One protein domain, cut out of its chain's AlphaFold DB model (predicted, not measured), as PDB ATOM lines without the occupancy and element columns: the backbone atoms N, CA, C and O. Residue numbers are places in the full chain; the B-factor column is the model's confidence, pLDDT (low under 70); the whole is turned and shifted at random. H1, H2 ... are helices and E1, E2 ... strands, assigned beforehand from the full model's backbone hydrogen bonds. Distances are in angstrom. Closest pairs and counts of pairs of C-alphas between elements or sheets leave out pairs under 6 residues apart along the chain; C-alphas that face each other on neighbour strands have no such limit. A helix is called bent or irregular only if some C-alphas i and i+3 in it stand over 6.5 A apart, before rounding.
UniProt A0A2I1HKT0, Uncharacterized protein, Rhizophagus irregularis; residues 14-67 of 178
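This is residues 14 to 67 of the 178 residues of an uncharacterized protein of Rhizophagus irregularis (UniProt A0A2I1HKT0). A narrow ribbon of two parallel strands, E1 and E2, lies side by side, and one helix, H1, packs over one face of it, running back along the ribbon from the far end of E1 to the near end of E2. The unnamed lead-in, residues 14 to 28, runs beside H1 on that same face and then folds round into E1. The printed part has 54 residues, with two named strands and one named helix in the order E1, H1, E2 along the chain; the sheet's order is E1, E2, parallel, and the class is mixed, helices and strands. The whole is compact, with a radius of gyration of the C-alphas of 10.9 A, and its outline is elongated, spanning 33 by 19 by 17 A.

E1 is residues 29 to 34, 16.1 A from first to last C-alpha, beginning at C-alpha 29 (-2.640, -14.593, -28.120). E2 is residues 59 to 64, 16.3 A long, ending at C-alpha 64 (-10.004, -22.786, -41.050). H1 is residues 41 to 57, 23.0 A long, beginning at C-alpha 41 (5.469, -28.904, -45.583). H1 is irregular: C-alphas 52 and 55 are 7.5 A apart, and it has a kink of 43 degrees near residue 51.

E1 and E2 are parallel neighbours, with 15 degrees between their directions. Their C-alphas 29 and 59 face each other at 4.8 A, as do 34 and 64 at 4.8 A. N 33 and O 62 are within hydrogen-bond range at 2.8 A, and so are N 62 and O 31 at 2.9 A. E1, H1 and E2 form a strand-helix-strand unit, two parallel neighbour strands with a helix between them in the chain, and its crossover is right-handed. The closest C-alphas of H1 and E2 are those of Phe 51 and Cys 61, 6.5 A apart. The closest C-alphas of E1 and H1 are those of Phe 33 and Ile 47, 7.8 A apart. In H1, 8 of 13 O i to N i+4 pairs are within hydrogen-bond range, and 10 of 14 O i to N i+3 pairs.

The two C-alphas farthest apart are those of Thr 26 and Arg 67, 33.8 A. The link from H1 to E2 is tight, with 1 residue, and the link from E1 to H1 is short, with 6 residues. The printed part has no cut. The mean pLDDT of the printed part is 94.3, and no printed residue is under 70.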
ATOM      1  N   HIS A  14       1.853 -16.354 -45.191       85.19
ATOM      2  CA  HIS A  14       2.277 -17.709 -44.806       85.19
ATOM      3  C   HIS A  14       3.802 -17.859 -44.621       85.19
ATOM      4  O   HIS A  14       4.264 -18.804 -43.983       85.19
ATOM      5  N   SER A  15       4.599 -16.978 -45.238       87.31
ATOM      6  CA  SER A  15       6.066 -16.954 -45.151       87.31
ATOM      7  C   SER A  15       6.579 -16.294 -43.877       87.31
ATOM      8  O   SER A  15       7.734 -16.500 -43.516       87.31
ATOM      9  N   GLU A  16       5.726 -15.525 -43.209       92.00
ATOM     10  CA  GLU A  16       6.066 -14.687 -42.060       92.00
ATOM     11  C   GLU A  16       5.459 -15.219 -40.761       92.00
ATOM     12  O   GLU A  16       5.570 -14.572 -39.725       92.00
ATOM     13  N   ILE A  17       4.840 -16.406 -40.801       94.12
ATOM     14  CA  ILE A  17       4.310 -17.071 -39.610       94.12
ATOM     15  C   ILE A  17       5.450 -17.206 -38.588       94.12
ATOM     16  O   ILE A  17       6.434 -17.908 -38.862       94.12
ATOM     17  N   PRO A  18       5.345 -16.556 -37.414       93.75
ATOM     18  CA  PRO A  18       6.412 -16.592 -36.429       93.75
ATOM     19  C   PRO A  18       6.567 -17.999 -35.849       93.75
ATOM     20  O   PRO A  18       5.682 -18.851 -35.948       93.75
ATOM     21  N   ASN A  19       7.713 -18.271 -35.232       94.31
ATOM     22  CA  ASN A  19       7.861 -19.489 -34.446       94.31
ATOM     23  C   ASN A  19       7.080 -19.339 -33.130       94.31
ATOM     24  O   ASN A  19       7.115 -18.271 -32.522       94.31
ATOM     25  N   VAL A  20       6.426 -20.410 -32.676       95.12
ATOM     26  CA  VAL A  20       5.701 -20.453 -31.395       95.12
ATOM     27  C   VAL A  20       6.576 -20.010 -30.212       95.12
ATOM     28  O   VAL A  20       6.093 -19.371 -29.283       95.12
ATOM     29  N   GLU A  21       7.883 -20.277 -30.269       93.75
ATOM     30  CA  GLU A  21       8.832 -19.908 -29.218       93.75
ATOM     31  C   GLU A  21       9.065 -18.402 -29.090       93.75
ATOM     32  O   GLU A  21       9.503 -17.956 -28.031       93.75
ATOM     33  N   ASN A  22       8.735 -17.627 -30.127       93.94
ATOM     34  CA  ASN A  22       8.939 -16.182 -30.161       93.94
ATOM     35  C   ASN A  22       7.826 -15.396 -29.445       93.94
ATOM     36  O   ASN A  22       7.949 -14.181 -29.316       93.94
ATOM     37  N   PHE A  23       6.743 -16.052 -29.016       94.19
ATOM     38  CA  PHE A  23       5.640 -15.396 -28.310       94.19
ATOM     39  C   PHE A  23       5.944 -15.216 -26.823       94.19
ATOM     40  O   PHE A  23       6.547 -16.086 -26.185       94.19
ATOM     41  N   ASP A  24       5.468 -14.101 -26.270       92.00
ATOM     42  CA  ASP A  24       5.490 -13.835 -24.836       92.00
ATOM     43  C   ASP A  24       4.388 -14.654 -24.136       92.00
ATOM     44  O   ASP A  24       3.205 -14.412 -24.380       92.00
ATOM     45  N   PRO A  25       4.732 -15.603 -23.243       94.31
ATOM     46  CA  PRO A  25       3.742 -16.409 -22.532       94.31
ATOM     47  C   PRO A  25       2.849 -15.603 -21.576       94.31
ATOM     48  O   PRO A  25       1.826 -16.122 -21.127       94.31
ATOM     49  N   THR A  26       3.218 -14.368 -21.227       93.81
ATOM     50  CA  THR A  26       2.405 -13.497 -20.366       93.81
ATOM     51  C   THR A  26       1.265 -12.820 -21.125       93.81
ATOM     52  O   THR A  26       0.270 -12.439 -20.509       93.81
ATOM     53  N   GLN A  27       1.357 -12.747 -22.456       91.31
ATOM     54  CA  GLN A  27       0.345 -12.151 -23.318       91.31
ATOM     55  C   GLN A  27      -0.522 -13.238 -23.964       91.31
ATOM     56  O   GLN A  27      -0.051 -14.057 -24.754       91.31
ATOM     57  N   ALA A  28      -1.821 -13.234 -23.657       94.12
ATOM     58  CA  ALA A  28      -2.763 -14.131 -24.319       94.12
ATOM     59  C   ALA A  28      -2.850 -13.788 -25.811       94.12
ATOM     60  O   ALA A  28      -3.106 -12.644 -26.180       94.12
ATOM     61  N   THR A  29      -2.646 -14.785 -26.667       95.75
ATOM     62  CA  THR A  29      -2.640 -14.593 -28.120       95.75
ATOM     63  C   THR A  29      -3.608 -15.562 -28.788       95.75
ATOM     64  O   THR A  29      -3.625 -16.753 -28.476       95.75
ATOM     65  N   VAL A  30      -4.390 -15.075 -29.753       96.44
ATOM     66  CA  VAL A  30      -5.181 -15.923 -30.652       96.44
ATOM     67  C   VAL A  30      -4.557 -15.887 -32.040       96.44
ATOM     68  O   VAL A  30      -4.348 -14.816 -32.598       96.44
ATOM     69  N   VAL A  31      -4.272 -17.061 -32.604       97.19
ATOM     70  CA  VAL A  31      -3.726 -17.204 -33.959       97.19
ATOM     71  C   VAL A  31      -4.718 -17.960 -34.832       97.19
ATOM     72  O   VAL A  31      -5.185 -19.040 -34.465       97.19
ATOM     73  N   ILE A  32      -5.035 -17.395 -35.994       97.38
ATOM     74  CA  ILE A  32      -5.985 -17.960 -36.953       97.38
ATOM     75  C   ILE A  32      -5.229 -18.303 -38.236       97.38
ATOM     76  O   ILE A  32      -4.629 -17.437 -38.866       97.38
ATOM     77  N   PHE A  33      -5.255 -19.578 -38.614       96.75
ATOM     78  CA  PHE A  33      -4.689 -20.090 -39.856       96.75
ATOM     79  C   PHE A  33      -5.821 -20.313 -40.852       96.75
ATOM     80  O   PHE A  33      -6.571 -21.282 -40.731       96.75
ATOM     81  N   GLU A  34      -5.956 -19.413 -41.821       94.75
ATOM     82  CA  GLU A  34      -7.012 -19.467 -42.832       94.75
ATOM     83  C   GLU A  34      -6.462 -19.944 -44.176       94.75
ATOM     84  O   GLU A  34      -5.474 -19.415 -44.673       94.75
ATOM     85  N   ASP A  35      -7.100 -20.968 -44.747       89.00
ATOM     86  CA  ASP A  35      -6.827 -21.484 -46.095       89.00
ATOM     87  C   ASP A  35      -5.361 -21.881 -46.364       89.00
ATOM     88  O   ASP A  35      -4.826 -21.773 -47.464       89.00
ATOM     89  N   LEU A  36      -4.688 -22.397 -45.334       93.38
ATOM     90  CA  LEU A  36      -3.296 -22.837 -45.436       93.38
ATOM     91  C   LEU A  36      -3.153 -24.335 -45.697       93.38
ATOM     92  O   LEU A  36      -2.040 -24.831 -45.612       93.38
ATOM     93  N   MET A  37      -4.216 -25.079 -46.022       90.25
ATOM     94  CA  MET A  37      -4.160 -26.551 -46.140       90.25
ATOM     95  C   MET A  37      -3.190 -27.065 -47.219       90.25
ATOM     96  O   MET A  37      -2.631 -28.147 -47.061       90.25
ATOM     97  N   ASP A  38      -2.951 -26.282 -48.275       91.06
ATOM     98  CA  ASP A  38      -2.021 -26.616 -49.366       91.06
ATOM     99  C   ASP A  38      -0.638 -25.958 -49.204       91.06
ATOM    100  O   ASP A  38       0.216 -26.054 -50.089       91.06
ATOM    101  N   ALA A  39      -0.386 -25.297 -48.068       92.56
ATOM    102  CA  ALA A  39       0.902 -24.670 -47.811       92.56
ATOM    103  C   ALA A  39       2.041 -25.713 -47.780       92.56
ATOM    104  O   ALA A  39       1.823 -26.863 -47.375       92.56
ATOM    105  N   PRO A  40       3.279 -25.326 -48.150       93.56
ATOM    106  CA  PRO A  40       4.423 -26.230 -48.148       93.56
ATOM    107  C   PRO A  40       4.628 -26.915 -46.795       93.56
ATOM    108  O   PRO A  40       4.340 -26.342 -45.745       93.56
ATOM    109  N   LYS A  41       5.229 -28.112 -46.802       92.00
ATOM    110  CA  LYS A  41       5.469 -28.904 -45.583       92.00
ATOM    111  C   LYS A  41       6.112 -28.091 -44.452       92.00
ATOM    112  O   LYS A  41       5.657 -28.165 -43.322       92.00
ATOM    113  N   LYS A  42       7.109 -27.257 -44.769       93.38
ATOM    114  CA  LYS A  42       7.767 -26.371 -43.794       93.38
ATOM    115  C   LYS A  42       6.766 -25.466 -43.059       93.38
ATOM    116  O   LYS A  42       6.895 -25.263 -41.858       93.38
ATOM    117  N   THR A  43       5.775 -24.939 -43.773       94.75
ATOM    118  CA  THR A  43       4.704 -24.117 -43.203       94.75
ATOM    119  C   THR A  43       3.748 -24.965 -42.364       94.75
ATOM    120  O   THR A  43       3.435 -24.573 -41.246       94.75
ATOM    121  N   GLN A  44       3.345 -26.154 -42.828       95.25
ATOM    122  CA  GLN A  44       2.516 -27.066 -42.019       95.25
ATOM    123  C   GLN A  44       3.203 -27.502 -40.722       95.25
ATOM    124  O   GLN A  44       2.549 -27.600 -39.685       95.25
ATOM    125  N   ASP A  45       4.512 -27.753 -40.767       94.56
ATOM    126  CA  ASP A  45       5.308 -28.133 -39.599       94.56
ATOM    127  C   ASP A  45       5.344 -26.978 -38.579       94.56
ATOM    128  O   ASP A  45       5.157 -27.209 -37.383       94.56
ATOM    129  N   LEU A  46       5.476 -25.726 -39.047       95.75
ATOM    130  CA  LEU A  46       5.352 -24.535 -38.198       95.75
ATOM    131  C   LEU A  46       3.959 -24.433 -37.565       95.75
ATOM    132  O   LEU A  46       3.868 -24.333 -36.344       95.75
ATOM    133  N   ILE A  47       2.887 -24.522 -38.362       96.94
ATOM    134  CA  ILE A  47       1.501 -24.460 -37.868       96.94
ATOM    135  C   ILE A  47       1.242 -25.577 -36.849       96.94
ATOM    136  O   ILE A  47       0.655 -25.345 -35.798       96.94
ATOM    137  N   THR A  48       1.738 -26.790 -37.101       96.69
ATOM    138  CA  THR A  48       1.610 -27.921 -36.171       96.69
ATOM    139  C   THR A  48       2.236 -27.608 -34.807       96.69
ATOM    140  O   THR A  48       1.681 -27.996 -33.774       96.69
ATOM    141  N   GLY A  49       3.340 -26.854 -34.780       96.88
ATOM    142  CA  GLY A  49       3.970 -26.348 -33.557       96.88
ATOM    143  C   GLY A  49       3.014 -25.548 -32.666       96.88
ATOM    144  O   GLY A  49       3.002 -25.742 -31.450       96.88
ATOM    145  N   TYR A  50       2.142 -24.732 -33.261       97.75
ATOM    146  CA  TYR A  50       1.145 -23.947 -32.529       97.75
ATOM    147  C   TYR A  50       0.106 -24.827 -31.825       97.75
ATOM    148  O   TYR A  50      -0.180 -24.625 -30.647       97.75
ATOM    149  N   PHE A  51      -0.410 -25.857 -32.500       97.56
ATOM    150  CA  PHE A  51      -1.414 -26.756 -31.915       97.56
ATOM    151  C   PHE A  51      -0.844 -27.688 -30.837       97.56
ATOM    152  O   PHE A  51      -1.568 -28.100 -29.929       97.56
ATOM    153  N   THR A  52       0.447 -28.011 -30.922       95.94
ATOM    154  CA  THR A  52       1.122 -28.954 -30.014       95.94
ATOM    155  C   THR A  52       1.737 -28.263 -28.795       95.94
ATOM    156  O   THR A  52       1.560 -28.739 -27.678       95.94
ATOM    157  N   HIS A  53       2.401 -27.119 -28.980       93.62
ATOM    158  CA  HIS A  53       3.179 -26.446 -27.929       93.62
ATOM    159  C   HIS A  53       2.656 -25.043 -27.580       93.62
ATOM    160  O   HIS A  53       3.033 -24.493 -26.546       93.62
ATOM    161  N   GLY A  54       1.745 -24.470 -28.378       95.50
ATOM    162  CA  GLY A  54       1.255 -23.096 -28.197       95.50
ATOM    163  C   GLY A  54       0.576 -22.835 -26.852       95.50
ATOM    164  O   GLY A  54       0.681 -21.734 -26.317       95.50
ATOM    165  N   ARG A  55      -0.023 -23.860 -26.227       93.62
ATOM    166  CA  ARG A  55      -0.625 -23.742 -24.885       93.62
ATOM    167  C   ARG A  55       0.387 -23.309 -23.818       93.62
ATOM    168  O   ARG A  55       0.020 -22.575 -22.910       93.62
ATOM    169  N   HIS A  56       1.657 -23.707 -23.940       92.75
ATOM    170  CA  HIS A  56       2.720 -23.284 -23.014       92.75
ATOM    171  C   HIS A  56       3.110 -21.808 -23.184       92.75
ATOM    172  O   HIS A  56       3.774 -21.244 -22.318       92.75
ATOM    173  N   LYS A  57       2.697 -21.190 -24.293       96.06
ATOM    174  CA  LYS A  57       2.941 -19.787 -24.640       96.06
ATOM    175  C   LYS A  57       1.669 -18.938 -24.548       96.06
ATOM    176  O   LYS A  57       1.635 -17.849 -25.098       96.06
ATOM    177  N   ASN A  58       0.624 -19.445 -23.886       96.25
ATOM    178  CA  ASN A  58      -0.682 -18.786 -23.775       96.25
ATOM    179  C   ASN A  58      -1.330 -18.466 -25.140       96.25
ATOM    180  O   ASN A  58      -2.026 -17.463 -25.310       96.25
ATOM    181  N   ILE A  59      -1.096 -19.342 -26.124       97.31
ATOM    182  CA  ILE A  59      -1.638 -19.210 -27.476       97.31
ATOM    183  C   ILE A  59      -2.841 -20.137 -27.651       97.31
ATOM    184  O   ILE A  59      -2.754 -21.352 -27.448       97.31
ATOM    185  N   SER A  60      -3.951 -19.562 -28.104       97.19
ATOM    186  CA  SER A  60      -5.101 -20.289 -28.646       97.19
ATOM    187  C   SER A  60      -5.071 -20.253 -30.171       97.19
ATOM    188  O   SER A  60      -4.736 -19.235 -30.769       97.19
ATOM    189  N   CYS A  61      -5.409 -21.371 -30.813       97.19
ATOM    190  CA  CYS A  61      -5.259 -21.531 -32.259       97.19
ATOM    191  C   CYS A  61      -6.582 -21.922 -32.915       97.19
ATOM    192  O   CYS A  61      -7.302 -22.779 -32.400       97.19
ATOM    193  N   ILE A  62      -6.855 -21.345 -34.083       97.81
ATOM    194  CA  ILE A  62      -7.968 -21.704 -34.965       97.81
ATOM    195  C   ILE A  62      -7.377 -22.082 -36.322       97.81
ATOM    196  O   ILE A  62      -6.525 -21.372 -36.846       97.81
ATOM    197  N   TYR A  63      -7.818 -23.203 -36.892       97.50
ATOM    198  CA  TYR A  63      -7.492 -23.590 -38.266       97.50
ATOM    199  C   TYR A  63      -8.785 -23.632 -39.073       97.50
ATOM    200  O   TYR A  63      -9.679 -24.417 -38.757       97.50
ATOM    201  N   VAL A  64      -8.870 -22.821 -40.124       96.25
ATOM    202  CA  VAL A  64     -10.004 -22.786 -41.050       96.25
ATOM    203  C   VAL A  64      -9.592 -23.480 -42.346       96.25
ATOM    204  O   VAL A  64      -8.635 -23.073 -43.002       96.25
ATOM    205  N   ALA A  65     -10.290 -24.561 -42.704       93.44
ATOM    206  CA  ALA A  65      -9.980 -25.367 -43.883       93.44
ATOM    207  C   ALA A  65     -11.243 -25.881 -44.573       93.44
ATOM    208  O   ALA A  65     -12.219 -26.239 -43.918       93.44
ATOM    209  N   GLN A  66     -11.173 -26.020 -45.897       90.44
ATOM    210  CA  GLN A  66     -12.262 -26.580 -46.703       90.44
ATOM    211  C   GLN A  66     -12.270 -28.116 -46.714       90.44
ATOM    212  O   GLN A  66     -13.308 -28.740 -46.918       90.44
ATOM    213  N   ARG A  67     -11.105 -28.751 -46.521       90.12
ATOM    214  CA  ARG A  67     -10.945 -30.210 -46.597       90.12
ATOM    215  C   ARG A  67     -10.427 -30.753 -45.276       90.12
ATOM    216  O   ARG A  67      -9.233 -30.696 -44.994       90.12
TER     217      ARG A  67